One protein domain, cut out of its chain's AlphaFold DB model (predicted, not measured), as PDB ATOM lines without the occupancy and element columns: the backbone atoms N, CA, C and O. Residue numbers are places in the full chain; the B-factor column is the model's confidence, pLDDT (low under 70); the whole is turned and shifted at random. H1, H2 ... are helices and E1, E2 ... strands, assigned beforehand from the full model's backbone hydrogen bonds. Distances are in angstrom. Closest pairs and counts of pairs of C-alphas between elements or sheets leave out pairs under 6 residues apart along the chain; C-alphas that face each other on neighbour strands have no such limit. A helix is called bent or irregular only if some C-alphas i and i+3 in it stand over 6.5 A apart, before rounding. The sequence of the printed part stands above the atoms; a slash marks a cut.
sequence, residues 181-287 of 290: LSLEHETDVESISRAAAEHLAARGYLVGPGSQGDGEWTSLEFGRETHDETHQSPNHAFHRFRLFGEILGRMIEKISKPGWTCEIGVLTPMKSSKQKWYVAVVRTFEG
ATOM      1  N   LEU A 181     223.439 260.539 288.136       63.34
ATOM      2  CA  LEU A 181     223.196 259.729 289.341       63.34
ATOM      3  C   LEU A 181     222.053 260.275 290.220       63.34
ATOM      4  O   LEU A 181     221.360 259.526 290.904       63.34
ATOM      5  N   SER A 182     221.820 261.594 290.223       61.31
ATOM      6  CA  SER A 182     220.723 262.204 291.001       61.31
ATOM      7  C   SER A 182     219.321 261.840 290.480       61.31
ATOM      8  O   SER A 182     218.360 261.839 291.251       61.31
ATOM      9  N   LEU A 183     219.208 261.468 289.200       68.88
ATOM     10  CA  LEU A 183     217.950 261.111 288.535       68.88
ATOM     11  C   LEU A 183     217.809 259.608 288.269       68.88
ATOM     12  O   LEU A 183     216.786 259.188 287.740       68.88
ATOM     13  N   GLU A 184     218.799 258.798 288.651       72.88
ATOM     14  CA  GLU A 184     218.864 257.385 288.261       72.88
ATOM     15  C   GLU A 184     217.635 256.595 288.727       72.88
ATOM     16  O   GLU A 184     217.040 255.887 287.931       72.88
ATOM     17  N   HIS A 185     217.131 256.849 289.940       71.81
ATOM     18  CA  HIS A 185     215.883 256.257 290.451       71.81
ATOM     19  C   HIS A 185     214.617 256.540 289.606       71.81
ATOM     20  O   HIS A 185     213.604 255.862 289.772       71.81
ATOM     21  N   GLU A 186     214.631 257.552 288.728       74.50
ATOM     22  CA  GLU A 186     213.529 257.832 287.802       74.50
ATOM     23  C   GLU A 186     213.722 257.199 286.424       74.50
ATOM     24  O   GLU A 186     212.731 256.864 285.776       74.50
ATOM     25  N   THR A 187     214.966 257.084 285.958       74.31
ATOM     26  CA  THR A 187     215.295 256.605 284.606       74.31
ATOM     27  C   THR A 187     215.653 255.123 284.559       74.31
ATOM     28  O   THR A 187     215.410 254.481 283.545       74.31
ATOM     29  N   ASP A 188     216.225 254.603 285.640       81.69
ATOM     30  CA  ASP A 188     216.626 253.215 285.836       81.69
ATOM     31  C   ASP A 188     216.243 252.779 287.257       81.69
ATOM     32  O   ASP A 188     216.988 252.954 288.224       81.69
ATOM     33  N   VAL A 189     215.052 252.202 287.393       83.94
ATOM     34  CA  VAL A 189     214.537 251.730 288.686       83.94
ATOM     35  C   VAL A 189     215.388 250.575 289.238       83.94
ATOM     36  O   VAL A 189     215.471 250.418 290.456       83.94
ATOM     37  N   GLU A 190     216.087 249.815 288.388       86.25
ATOM     38  CA  GLU A 190     216.940 248.700 288.819       86.25
ATOM     39  C   GLU A 190     218.176 249.177 289.595       86.25
ATOM     40  O   GLU A 190     218.733 248.429 290.401       86.25
ATOM     41  N   SER A 191     218.577 250.445 289.439       87.25
ATOM     42  CA  SER A 191     219.607 251.077 290.279       87.25
ATOM     43  C   SER A 191     219.284 251.005 291.779       87.25
ATOM     44  O   SER A 191     220.190 250.855 292.601       87.25
ATOM     45  N   ILE A 192     217.998 251.037 292.146       89.31
ATOM     46  CA  ILE A 192     217.533 250.898 293.532       89.31
ATOM     47  C   ILE A 192     217.795 249.476 294.041       89.31
ATOM     48  O   ILE A 192     218.327 249.305 295.139       89.31
ATOM     49  N   SER A 193     217.466 248.458 293.242       88.75
ATOM     50  CA  SER A 193     217.705 247.046 293.573       88.75
ATOM     51  C   SER A 193     219.191 246.751 293.716       88.75
ATOM     52  O   SER A 193     219.593 246.078 294.662       88.75
ATOM     53  N   ARG A 194     220.019 247.302 292.816       90.12
ATOM     54  CA  ARG A 194     221.484 247.192 292.886       90.12
ATOM     55  C   ARG A 194     222.023 247.805 294.179       90.12
ATOM     56  O   ARG A 194     222.784 247.157 294.890       90.12
ATOM     57  N   ALA A 195     221.564 249.003 294.543       90.00
ATOM     58  CA  ALA A 195     221.954 249.642 295.798       90.00
ATOM     59  C   ALA A 195     221.489 248.859 297.044       90.00
ATOM     60  O   ALA A 195     222.215 248.808 298.037       90.00
ATOM     61  N   ALA A 196     220.312 248.227 296.999       90.56
ATOM     62  CA  ALA A 196     219.839 247.349 298.070       90.56
ATOM     63  C   ALA A 196     220.691 246.077 298.193       90.56
ATOM     64  O   ALA A 196     221.050 245.686 299.302       90.56
ATOM     65  N   ALA A 197     221.065 245.466 297.067       89.81
ATOM     66  CA  ALA A 197     221.954 244.310 297.037       89.81
ATOM     67  C   ALA A 197     223.340 244.643 297.612       89.81
ATOM     68  O   ALA A 197     223.853 243.894 298.439       89.81
ATOM     69  N   GLU A 198     223.916 245.794 297.244       91.19
ATOM     70  CA  GLU A 198     225.174 246.290 297.821       91.19
ATOM     71  C   GLU A 198     225.071 246.473 299.345       91.19
ATOM     72  O   GLU A 198     225.985 246.091 300.079       91.19
ATOM     73  N   HIS A 199     223.951 247.021 299.834       91.38
ATOM     74  CA  HIS A 199     223.704 247.195 301.267       91.38
ATOM     75  C   HIS A 199     223.643 245.855 302.015       91.38
ATOM     76  O   HIS A 199     224.284 245.701 303.053       91.38
ATOM     77  N   LEU A 200     222.898 244.884 301.478       89.81
ATOM     78  CA  LEU A 200     222.737 243.546 302.052       89.81
ATOM     79  C   LEU A 200     224.047 242.746 302.036       89.81
ATOM     80  O   LEU A 200     224.414 242.134 303.040       89.81
ATOM     81  N   ALA A 201     224.797 242.805 300.933       88.31
ATOM     82  CA  ALA A 201     226.095 242.147 300.812       88.31
ATOM     83  C   ALA A 201     227.104 242.691 301.836       88.31
ATOM     84  O   ALA A 201     227.789 241.919 302.506       88.31
ATOM     85  N   ALA A 202     227.137 244.016 302.046       87.94
ATOM     86  CA  ALA A 202     227.977 244.647 303.070       87.94
ATOM     87  C   ALA A 202     227.627 244.216 304.511       87.94
ATOM     88  O   ALA A 202     228.403 244.452 305.437       87.94
ATOM     89  N   ARG A 203     226.461 243.592 304.703       87.12
ATOM     90  CA  ARG A 203     225.929 243.112 305.985       87.12
ATOM     91  C   ARG A 203     226.005 241.590 306.135       87.12
ATOM     92  O   ARG A 203     225.586 241.072 307.165       87.12
ATOM     93  N   GLY A 204     226.573 240.886 305.152       83.62
ATOM     94  CA  GLY A 204     226.784 239.435 305.192       83.62
ATOM     95  C   GLY A 204     225.605 238.595 304.695       83.62
ATOM     96  O   GLY A 204     225.562 237.400 304.976       83.62
ATOM     97  N   TYR A 205     224.650 239.190 303.975       86.25
ATOM     98  CA  TYR A 205     223.584 238.450 303.295       86.25
ATOM     99  C   TYR A 205     224.035 238.025 301.894       86.25
ATOM    100  O   TYR A 205     224.707 238.784 301.191       86.25
ATOM    101  N   LEU A 206     223.626 236.831 301.465       84.06
ATOM    102  CA  LEU A 206     223.821 236.374 300.089       84.06
ATOM    103  C   LEU A 206     222.694 236.937 299.220       84.06
ATOM    104  O   LEU A 206     221.527 236.809 299.580       84.06
ATOM    105  N   VAL A 207     223.018 237.562 298.087       83.06
ATOM    106  CA  VAL A 207     222.007 238.108 297.169       83.06
ATOM    107  C   VAL A 207     222.006 237.300 295.878       83.06
ATOM    108  O   VAL A 207     222.975 237.332 295.121       83.06
ATOM    109  N   GLY A 208     220.931 236.547 295.656       74.50
ATOM    110  CA  GLY A 208     220.741 235.712 294.474       74.50
ATOM    111  C   GLY A 208     220.187 236.499 293.280       74.50
ATOM    112  O   GLY A 208     219.612 237.579 293.456       74.50
ATOM    113  N   PRO A 209     220.333 235.976 292.048       69.25
ATOM    114  CA  PRO A 209     219.634 236.529 290.896       69.25
ATOM    115  C   PRO A 209     218.124 236.457 291.148       69.25
ATOM    116  O   PRO A 209     217.635 235.441 291.634       69.25
ATOM    117  N   GLY A 210     217.385 237.523 290.822       61.31
ATOM    118  CA  GLY A 210     215.927 237.592 290.967       61.31
ATOM    119  C   GLY A 210     215.213 236.621 290.027       61.31
ATOM    120  O   GLY A 210     214.624 237.027 289.028       61.31
ATOM    121  N   SER A 211     215.308 235.327 290.310       59.47
ATOM    122  CA  SER A 211     214.586 234.278 289.608       59.47
ATOM    123  C   SER A 211     213.217 234.132 290.262       59.47
ATOM    124  O   SER A 211     213.123 234.149 291.483       59.47
ATOM    125  N   GLN A 212     212.141 234.013 289.479       57.94
ATOM    126  CA  GLN A 212     210.824 233.621 290.000       57.94
ATOM    127  C   GLN A 212     210.860 232.139 290.402       57.94
ATOM    128  O   GLN A 212     210.222 231.298 289.777       57.94
ATOM    129  N   GLY A 213     211.687 231.792 291.386       60.84
ATOM    130  CA  GLY A 213     211.725 230.452 291.942       60.84
ATOM    131  C   GLY A 213     210.452 230.150 292.731       60.84
ATOM    132  O   GLY A 213     209.787 231.054 293.250       60.84
ATOM    133  N   ASP A 214     210.143 228.862 292.853       60.62
ATOM    134  CA  ASP A 214     209.060 228.375 293.701       60.62
ATOM    135  C   ASP A 214     209.357 228.719 295.169       60.62
ATOM    136  O   ASP A 214     210.378 228.303 295.721       60.62
ATOM    137  N   GLY A 215     208.487 229.511 295.804       69.38
ATOM    138  CA  GLY A 215     208.646 229.959 297.188       69.38
ATOM    139  C   GLY A 215     207.683 231.082 297.579       69.38
ATOM    140  O   GLY A 215     206.977 231.636 296.738       69.38
ATOM    141  N   GLU A 216     207.647 231.414 298.870       80.94
ATOM    142  CA  GLU A 216     206.834 232.517 299.384       80.94
ATOM    143  C   GLU A 216     207.527 233.861 299.122       80.94
ATOM    144  O   GLU A 216     208.651 234.105 299.569       80.94
ATOM    145  N   TRP A 217     206.843 234.731 298.384       86.06
ATOM    146  CA  TRP A 217     207.313 236.068 298.051       86.06
ATOM    147  C   TRP A 217     206.594 237.108 298.907       86.06
ATOM    148  O   TRP A 217     205.366 237.166 298.942       86.06
ATOM    149  N   THR A 218     207.362 237.973 299.561       89.50
ATOM    150  CA  THR A 218     206.840 239.079 300.367       89.50
ATOM    151  C   THR A 218     206.872 240.372 299.561       89.50
ATOM    152  O   THR A 218     207.884 240.715 298.955       89.50
ATOM    153  N   SER A 219     205.768 241.119 299.562       92.00
ATOM    154  CA  SER A 219     205.720 242.453 298.953       92.00
ATOM    155  C   SER A 219     206.107 243.522 299.972       92.00
ATOM    156  O   SER A 219     205.514 243.604 301.046       92.00
ATOM    157  N   LEU A 220     207.078 244.364 299.622       91.94
ATOM    158  CA  LEU A 220     207.556 245.470 300.448       91.94
ATOM    159  C   LEU A 220     207.323 246.804 299.739       91.94
ATOM    160  O   LEU A 220     207.857 247.041 298.655       91.94
ATOM    161  N   GLU A 221     206.555 247.696 300.368       93.69
ATOM    162  CA  GLU A 221     206.382 249.075 299.901       93.69
ATOM    163  C   GLU A 221     207.417 250.007 300.537       93.69
ATOM    164  O   GLU A 221     207.582 250.019 301.757       93.69
ATOM    165  N   PHE A 222     208.078 250.842 299.738       91.19
ATOM    166  CA  PHE A 222     209.096 251.770 300.233       91.19
ATOM    167  C   PHE A 222     209.232 253.020 299.352       91.19
ATOM    168  O   PHE A 222     208.617 253.138 298.291       91.19
ATOM    169  N   GLY A 223     210.034 253.986 299.815       84.75
ATOM    170  CA  GLY A 223     210.378 255.180 299.034       84.75
ATOM    171  C   GLY A 223     209.188 256.093 298.733       84.75
ATOM    172  O   GLY A 223     209.133 256.686 297.660       84.75
ATOM    173  N   ARG A 224     208.210 256.177 299.647       87.00
ATOM    174  CA  ARG A 224     207.030 257.028 299.462       87.00
ATOM    175  C   ARG A 224     207.433 258.502 299.520       87.00
ATOM    176  O   ARG A 224     207.873 258.986 300.558       87.00
ATOM    177  N   GLU A 225     207.256 259.201 298.408       78.50
ATOM    178  CA  GLU A 225     207.640 260.601 298.210       78.50
ATOM    179  C   GLU A 225     206.490 261.397 297.582       78.50
ATOM    180  O   GLU A 225     205.651 260.841 296.862       78.50
ATOM    181  N   THR A 226     206.418 262.701 297.858       76.38
ATOM    182  CA  THR A 226     205.492 263.582 297.132       76.38
ATOM    183  C   THR A 226     206.038 263.898 295.735       76.38
ATOM    184  O   THR A 226     207.250 263.989 295.545       76.38
ATOM    185  N   HIS A 227     205.159 264.090 294.743       66.62
ATOM    186  CA  HIS A 227     205.583 264.428 293.366       66.62
ATOM    187  C   HIS A 227     206.387 265.730 293.273       66.62
ATOM    188  O   HIS A 227     207.158 265.905 292.336       66.62
ATOM    189  N   ASP A 228     206.216 266.642 294.229       58.75
ATOM    190  CA  ASP A 228     206.968 267.899 294.276       58.75
ATOM    191  C   ASP A 228     208.380 267.713 294.857       58.75
ATOM    192  O   ASP A 228     209.271 268.522 294.591       58.75
ATOM    193  N   GLU A 229     208.605 266.645 295.628       56.03
ATOM    194  CA  GLU A 229     209.887 266.344 296.264       56.03
ATOM    195  C   GLU A 229     210.810 265.496 295.391       56.03
ATOM    196  O   GLU A 229     212.021 265.592 295.576       56.03
ATOM    197  N   THR A 230     210.306 264.735 294.411       56.34
ATOM    198  CA  THR A 230     211.115 263.868 293.514       56.34
ATOM    199  C   THR A 230     212.333 264.584 292.915       56.34
ATOM    200  O   THR A 230     213.378 263.981 292.681       56.34
ATOM    201  N   HIS A 231     212.240 265.903 292.727       54.69
ATOM    202  CA  HIS A 231     213.260 266.727 292.077       54.69
ATOM    203  C   HIS A 231     213.980 267.712 293.016       54.69
ATOM    204  O   HIS A 231     214.782 268.524 292.555       54.69
ATOM    205  N   GLN A 232     213.707 267.670 294.323       49.62
ATOM    206  CA  GLN A 232     214.165 268.674 295.292       49.62
ATOM    207  C   GLN A 232     215.547 268.426 295.910       49.62
ATOM    208  O   GLN A 232     215.850 269.042 296.923       49.62
ATOM    209  N   SER A 233     216.425 267.594 295.342       49.47
ATOM    210  CA  SER A 233     217.811 267.597 295.834       49.47
ATOM    211  C   SER A 233     218.663 268.597 295.043       49.47
ATOM    212  O   SER A 233     219.144 268.247 293.966       49.47
ATOM    213  N   PRO A 234     218.914 269.822 295.553       46.31
ATOM    214  CA  PRO A 234     219.974 270.685 295.027       46.31
ATOM    215  C   PRO A 234     221.369 270.111 295.325       46.31
ATOM    216  O   PRO A 234     222.371 270.652 294.864       46.31
ATOM    217  N   ASN A 235     221.446 269.033 296.111       55.75
ATOM    218  CA  ASN A 235     222.681 268.357 296.446       55.75
ATOM    219  C   ASN A 235     222.970 267.243 295.431       55.75
ATOM    220  O   ASN A 235     222.352 266.177 295.470       55.75
ATOM    221  N   HIS A 236     223.954 267.482 294.563       51.97
ATOM    222  CA  HIS A 236     224.443 266.506 293.588       51.97
ATOM    223  C   HIS A 236     225.073 265.254 294.220       51.97
ATOM    224  O   HIS A 236     225.243 264.271 293.511       51.97
ATOM    225  N   ALA A 237     225.401 265.267 295.518       56.78
ATOM    226  CA  ALA A 237     225.912 264.107 296.253       56.78
ATOM    227  C   ALA A 237     224.808 263.272 296.928       56.78
ATOM    228  O   ALA A 237     225.077 262.195 297.456       56.78
ATOM    229  N   PHE A 238     223.562 263.760 296.945       66.88
ATOM    230  CA  PHE A 238     222.432 263.003 297.473       66.88
ATOM    231  C   PHE A 238     221.719 262.284 296.330       66.88
ATOM    232  O   PHE A 238     221.039 262.896 295.502       66.88
ATOM    233  N   HIS A 239     221.872 260.963 296.302       74.25
ATOM    234  CA  HIS A 239     221.298 260.106 295.274       74.25
ATOM    235  C   HIS A 239     220.127 259.311 295.854       74.25
ATOM    236  O   HIS A 239     220.323 258.406 296.666       74.25
ATOM    237  N   ARG A 240     218.896 259.629 295.428       78.19
ATOM    238  CA  ARG A 240     217.675 258.972 295.936       78.19
ATOM    239  C   ARG A 240     217.704 257.454 295.764       78.19
ATOM    240  O   ARG A 240     217.226 256.754 296.646       78.19
ATOM    241  N   PHE A 241     218.334 256.939 294.704       85.06
ATOM    242  CA  PHE A 241     218.466 255.491 294.511       85.06
ATOM    243  C   PHE A 241     219.269 254.817 295.637       85.06
ATOM    244  O   PHE A 241     218.902 253.729 296.068       85.06
ATOM    245  N   ARG A 242     220.307 255.483 296.176       86.12
ATOM    246  CA  ARG A 242     221.102 254.986 297.312       86.12
ATOM    247  C   ARG A 242     220.273 254.951 298.590       86.12
ATOM    248  O   ARG A 242     220.264 253.933 299.272       86.12
ATOM    249  N   LEU A 243     219.541 256.031 298.877       87.50
ATOM    250  CA  LEU A 243     218.651 256.096 300.038       87.50
ATOM    251  C   LEU A 243     217.557 255.025 299.959       87.50
ATOM    252  O   LEU A 243     217.309 254.312 300.926       87.50
ATOM    253  N   PHE A 244     216.891 254.911 298.810       90.38
ATOM    254  CA  PHE A 244     215.823 253.936 298.612       90.38
ATOM    255  C   PHE A 244     216.347 252.499 298.637       90.38
ATOM    256  O   PHE A 244     215.698 251.646 299.238       90.38
ATOM    257  N   GLY A 245     217.534 252.249 298.077       90.38
ATOM    258  CA  GLY A 245     218.213 250.959 298.179       90.38
ATOM    259  C   GLY A 245     218.551 250.591 299.624       90.38
ATOM    260  O   GLY A 245     218.269 249.477 300.054       90.38
ATOM    261  N   GLU A 246     219.060 251.534 300.418       91.50
ATOM    262  CA  GLU A 246     219.319 251.320 301.846       91.50
ATOM    263  C   GLU A 246     218.033 251.043 302.642       91.50
ATOM    264  O   GLU A 246     218.006 250.140 303.479       91.50
ATOM    265  N   ILE A 247     216.950 251.783 302.379       93.31
ATOM    266  CA  ILE A 247     215.648 251.535 303.019       93.31
ATOM    267  C   ILE A 247     215.154 250.126 302.686       93.31
ATOM    268  O   ILE A 247     214.769 249.393 303.598       93.31
ATOM    269  N   LEU A 248     215.187 249.739 301.406       93.62
ATOM    270  CA  LEU A 248     214.781 248.407 300.968       93.62
ATOM    271  C   LEU A 248     215.651 247.319 301.616       93.62
ATOM    272  O   LEU A 248     215.107 246.362 302.162       93.62
ATOM    273  N   GLY A 249     216.975 247.499 301.641       92.25
ATOM    274  CA  GLY A 249     217.911 246.587 302.302       92.25
ATOM    275  C   GLY A 249     217.561 246.373 303.774       92.25
ATOM    276  O   GLY A 249     217.338 245.243 304.195       92.25
ATOM    277  N   ARG A 250     217.367 247.453 304.541       93.25
ATOM    278  CA  ARG A 250     216.943 247.367 305.952       93.25
ATOM    279  C   ARG A 250     215.576 246.707 306.141       93.25
ATOM    280  O   ARG A 250     215.313 246.128 307.193       93.25
ATOM    281  N   MET A 251     214.661 246.835 305.181       94.38
ATOM    282  CA  MET A 251     213.372 246.138 305.244       94.38
ATOM    283  C   MET A 251     213.538 244.635 305.018       94.38
ATOM    284  O   MET A 251     212.905 243.858 305.727       94.38
ATOM    285  N   ILE A 252     214.419 244.235 304.100       92.50
ATOM    286  CA  ILE A 252     214.771 242.830 303.865       92.50
ATOM    287  C   ILE A 252     215.474 242.239 305.095       92.50
ATOM    288  O   ILE A 252     215.105 241.152 305.532       92.50
ATOM    289  N   GLU A 253     216.401 242.968 305.727       91.31
ATOM    290  CA  GLU A 253     217.064 242.539 306.972       91.31
ATOM    291  C   GLU A 253     216.062 242.202 308.085       91.31
ATOM    292  O   GLU A 253     216.257 241.243 308.823       91.31
ATOM    293  N   LYS A 254     214.964 242.962 308.197       91.31
ATOM    294  CA  LYS A 254     213.935 242.742 309.229       91.31
ATOM    295  C   LYS A 254     213.141 241.453 309.044       91.31
ATOM    296  O   LYS A 254     212.599 240.947 310.023       91.31
ATOM    297  N   ILE A 255     213.024 240.972 307.810       90.19
ATOM    298  CA  ILE A 255     212.283 239.748 307.476       90.19
ATOM    299  C   ILE A 255     213.214 238.554 307.221       90.19
ATOM    300  O   ILE A 255     212.743 237.428 307.102       90.19
ATOM    301  N   SER A 256     214.527 238.789 307.177       87.75
ATOM    302  CA  SER A 256     215.556 237.779 306.928       87.75
ATOM    303  C   SER A 256     216.295 237.410 308.209       87.75
ATOM    304  O   SER A 256     216.438 238.220 309.123       87.75
ATOM    305  N   LYS A 257     216.850 236.198 308.264       84.44
ATOM    306  CA  LYS A 257     217.792 235.808 309.321       84.44
ATOM    307  C   LYS A 257     219.238 235.978 308.834       84.44
ATOM    308  O   LYS A 257     219.475 235.906 307.629       84.44
ATOM    309  N   PRO A 258     220.214 236.194 309.734       79.75
ATOM    310  CA  PRO A 258     221.626 236.189 309.357       79.75
ATOM    311  C   PRO A 258     222.002 234.900 308.607       79.75
ATOM    312  O   PRO A 258     221.591 233.816 309.019       79.75
ATOM    313  N   GLY A 259     222.752 235.023 307.507       76.50
ATOM    314  CA  GLY A 259     223.158 233.896 306.652       76.50
ATOM    315  C   GLY A 259     222.114 233.441 305.622       76.50
ATOM    316  O   GLY A 259     222.395 232.556 304.820       76.50
ATOM    317  N   TRP A 260     220.918 234.037 305.603       85.94
ATOM    318  CA  TRP A 260     219.917 233.734 304.578       85.94
ATOM    319  C   TRP A 260     220.262 234.375 303.232       85.94
ATOM    320  O   TRP A 260     220.848 235.457 303.159       85.94
ATOM    321  N   THR A 261     219.847 233.700 302.162       87.38
ATOM    322  CA  THR A 261     219.880 234.222 300.797       87.38
ATOM    323  C   THR A 261     218.635 235.060 300.538       87.38
ATOM    324  O   THR A 261     217.522 234.686 300.911       87.38
ATOM    325  N   CYS A 262     218.832 236.213 299.912       89.38
ATOM    326  CA  CYS A 262     217.795 237.157 299.527       89.38
ATOM    327  C   CYS A 262     217.743 237.270 298.002       89.38
ATOM    328  O   CYS A 262     218.764 237.481 297.354       89.38
ATOM    329  N   GLU A 263     216.550 237.192 297.428       90.38
ATOM    330  CA  GLU A 263     216.295 237.487 296.020       90.38
ATOM    331  C   GLU A 263     215.391 238.718 295.942       90.38
ATOM    332  O   GLU A 263     214.331 238.777 296.574       90.38
ATOM    333  N   ILE A 264     215.821 239.718 295.174       89.69
ATOM    334  CA  ILE A 264     215.047 240.933 294.911       89.69
ATOM    335  C   ILE A 264     214.472 240.802 293.503       89.69
ATOM    336  O   ILE A 264     215.215 240.790 292.523       89.69
ATOM    337  N   GLY A 265     213.150 240.672 293.407       84.75
ATOM    338  CA  GLY A 265     212.427 240.631 292.140       84.75
ATOM    339  C   GLY A 265     212.311 242.007 291.476       84.75
ATOM    340  O   GLY A 265     212.924 242.992 291.891       84.75
ATOM    341  N   VAL A 266     211.482 242.086 290.433       84.50
ATOM    342  CA  VAL A 266     211.249 243.334 289.691       84.50
ATOM    343  C   VAL A 266     210.572 244.374 290.587       84.50
ATOM    344  O   VAL A 266     209.554 244.101 291.228       84.50
ATOM    345  N   LEU A 267     211.117 245.592 290.602       89.06
ATOM    346  CA  LEU A 267     210.521 246.723 291.308       89.06
ATOM    347  C   LEU A 267     209.414 247.339 290.461       89.06
ATOM    348  O   LEU A 267     209.635 247.751 289.323       89.06
ATOM    349  N   THR A 268     208.232 247.470 291.053       89.94
ATOM    350  CA  THR A 268     207.088 248.106 290.405       89.94
ATOM    351  C   THR A 268     206.922 249.533 290.931       89.94
ATOM    352  O   THR A 268     206.669 249.716 292.128       89.94
ATOM    353  N   PRO A 269     207.058 250.566 290.082       88.88
ATOM    354  CA  PRO A 269     206.777 251.935 290.480       88.88
ATOM    355  C   PRO A 269     205.266 252.152 290.600       88.88
ATOM    356  O   PRO A 269     204.507 251.956 289.652       88.88
ATOM    357  N   MET A 270     204.837 252.629 291.761       90.38
ATOM    358  CA  MET A 270     203.451 252.952 292.072       90.38
ATOM    359  C   MET A 270     203.265 254.465 292.148       90.38
ATOM    360  O   MET A 270     204.165 255.209 292.547       90.38
ATOM    361  N   LYS A 271     202.081 254.947 291.762       87.38
ATOM    362  CA  LYS A 271     201.761 256.377 291.802       87.38
ATOM    363  C   LYS A 271     200.298 256.636 292.140       87.38
ATOM    364  O   LYS A 271     199.406 255.923 291.694       87.38
ATOM    365  N   SER A 272     200.069 257.719 292.870       86.44
ATOM    366  CA  SER A 272     198.772 258.361 293.073       86.44
ATOM    367  C   SER A 272     198.819 259.802 292.556       86.44
ATOM    368  O   SER A 272     199.830 260.246 292.007       86.44
ATOM    369  N   SER A 273     197.740 260.563 292.743       72.62
ATOM    370  CA  SER A 273     197.698 261.986 292.378       72.62
ATOM    371  C   SER A 273     198.678 262.856 293.171       72.62
ATOM    372  O   SER A 273     199.034 263.933 292.704       72.62
ATOM    373  N   LYS A 274     199.128 262.407 294.351       78.12
ATOM    374  CA  LYS A 274     199.996 263.192 295.248       78.12
ATOM    375  C   LYS A 274     201.353 262.549 295.517       78.12
ATOM    376  O   LYS A 274     202.284 263.253 295.897       78.12
ATOM    377  N   GLN A 275     201.455 261.231 295.368       82.94
ATOM    378  CA  GLN A 275     202.610 260.471 295.834       82.94
ATOM    379  C   GLN A 275     203.092 259.462 294.801       82.94
ATOM    380  O   GLN A 275     202.319 258.971 293.975       82.94
ATOM    381  N   LYS A 276     204.369 259.116 294.909       83.50
ATOM    382  CA  LYS A 276     205.021 258.010 294.213       83.50
ATOM    383  C   LYS A 276     205.689 257.116 295.257       83.50
ATOM    384  O   LYS A 276     206.131 257.611 296.288       83.50
ATOM    385  N   TRP A 277     205.697 255.810 295.035       91.44
ATOM    386  CA  TRP A 277     206.414 254.839 295.868       91.44
ATOM    387  C   TRP A 277     206.806 253.630 295.020       91.44
ATOM    388  O   TRP A 277     206.438 253.548 293.848       91.44
ATOM    389  N   TYR A 278     207.553 252.697 295.593       91.62
ATOM    390  CA  TYR A 278     207.993 251.486 294.911       91.62
ATOM    391  C   TYR A 278     207.526 250.265 295.689       91.62
ATOM    392  O   TYR A 278     207.462 250.290 296.920       91.62
ATOM    393  N   VAL A 279     207.197 249.205 294.958       93.00
ATOM    394  CA  VAL A 279     206.895 247.887 295.513       93.00
ATOM    395  C   VAL A 279     207.966 246.928 295.022       93.00
ATOM    396  O   VAL A 279     208.121 246.747 293.815       93.00
ATOM    397  N   ALA A 280     208.714 246.341 295.953       91.69
ATOM    398  CA  ALA A 280     209.638 245.252 295.671       91.69
ATOM    399  C   ALA A 280     209.010 243.932 296.114       91.69
ATOM    400  O   ALA A 280     208.453 243.839 297.207       91.69
ATOM    401  N   VAL A 281     209.126 242.915 295.269       90.75
ATOM    402  CA  VAL A 281     208.751 241.545 295.610       90.75
ATOM    403  C   VAL A 281     210.039 240.827 295.988       90.75
ATOM    404  O   VAL A 281     210.969 240.774 295.188       90.75
ATOM    405  N   VAL A 282     210.135 240.358 297.228       90.88
ATOM    406  CA  VAL A 282     211.367 239.796 297.791       90.88
ATOM    407  C   VAL A 282     211.140 238.400 298.330       90.88
ATOM    408  O   VAL A 282     210.076 238.091 298.868       90.88
ATOM    409  N   ARG A 283     212.162 237.565 298.208       89.81
ATOM    410  CA  ARG A 283     212.177 236.215 298.756       89.81
ATOM    411  C   ARG A 283     213.413 236.048 299.617       89.81
ATOM    412  O   ARG A 283     214.497 236.488 299.247       89.81
ATOM    413  N   THR A 284     213.244 235.413 300.768       88.88
ATOM    414  CA  THR A 284     214.320 235.189 301.733       88.88
ATOM    415  C   THR A 284     214.272 233.734 302.164       88.88
ATOM    416  O   THR A 284     213.218 233.264 302.591       88.88
ATOM    417  N   PHE A 285     215.377 233.011 302.036       86.62
ATOM    418  CA  PHE A 285     215.442 231.587 302.354       86.62
ATOM    419  C   PHE A 285     216.818 231.206 302.889       86.62
ATOM    420  O   PHE A 285     217.807 231.898 302.661       86.62
ATOM    421  N   GLU A 286     216.884 230.098 303.616       85.00
ATOM    422  CA  GLU A 286     218.155 229.514 304.034       85.00
ATOM    423  C   GLU A 286     218.915 229.056 302.780       85.00
ATOM    424  O   GLU A 286     218.401 228.253 302.000       85.00
ATOM    425  N   GLY A 287     220.085 229.651 302.528       68.25
ATOM    426  CA  GLY A 287     220.911 229.288 301.377       68.25
ATOM    427  C   GLY A 287     221.448 227.859 301.507       68.25
ATOM    428  O   GLY A 287     221.401 227.289 302.600       68.25
TER     429      GLY A 287
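This is residues 181 to 287 of the 290 residues of an uncharacterized protein of Synergistetes bacterium ADurb.BinA166 (UniProt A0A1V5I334). A long, strongly twisted sheet of four strands curls round H3, and H2 crosses H3 on the same face, making a second layer; the other face has no named helix. The short H1 sits off the sheet near the start of H3, and the long loop of residues 227 to 239 lies toward the same end of the domain. The printed part has 107 residues with three named helices and four named strands, in the order H1 H2 E1 E2 H3 E3 E4; the sheet is mixed, in the order E1 E3 E4 E2, and the class is mixed, helices and strands. The whole is compact, with a radius of gyration of the C-alphas of 14.0 A and spans of 41 by 28 by 21 A.

In the sheet, E3 is residues 260 to 271, 31.7 A long, and bends by 53 degrees at residue 266. E4, residues 275 to 286, is 35.6 A long and ends with C-alpha 286 at (218.155, 229.514, 304.034). E2 is residues 218 to 226, 24.8 A, and E1 is residues 206 to 208, 6.4 A. H3, residues 240 to 255, is 23.1 A long and begins with C-alpha 240 at (217.675, 258.972, 295.936). H2 is residues 190 to 201, 16.4 A. H1, residues 181 to 187, is 9.7 A long and begins with C-alpha 181 at (223.196, 259.729, 289.341); it is irregular, with C-alphas 182 and 185 7.7 A apart.

E3 and E4 form a hairpin, antiparallel at 163 degrees, with N 263 and O 283 2.8 A apart, within hydrogen-bond range. E2 is antiparallel to E4, with N 220 and O 280 at 2.8 A. E1 is parallel to E3, with N 262 and O 206 at 2.8 A. E2, H3 and E3 form a split strand-helix-strand unit, two strands running the same way with E4 between them, and its crossover is right-handed. H3 is on the sheet; its closest C-alphas with E2 are those of Gly 223 and Phe 244, 5.6 A. H2 is on the same face, at a height over the sheet of 6.8 A. H2 and H3 touch at a steep tilt of 49 degrees, the same way; the closest C-alphas, of Ala 196 and Gly 245, are 4.0 A apart. H1 is not on the sheet and touches residues 240 to 241 of H3 alone, with the C-alphas of His 185 and Phe 241 closest at 4.9 A. In H2 every O i to N i+4 pair is within hydrogen-bond range, in H3 11 of 12, and in H1 1 of 3, beside 3 of 4 O i to N i+3 pairs.

The C-alphas farthest apart, of Asp 214 and Pro 234, are 43.7 A apart. The printed part has no cut, and its one long link is E2 to H3. The mean pLDDT of the printed part is 80.8; residues 181 to 183, 209 to 215, 227 to 238 and 287 are under 70.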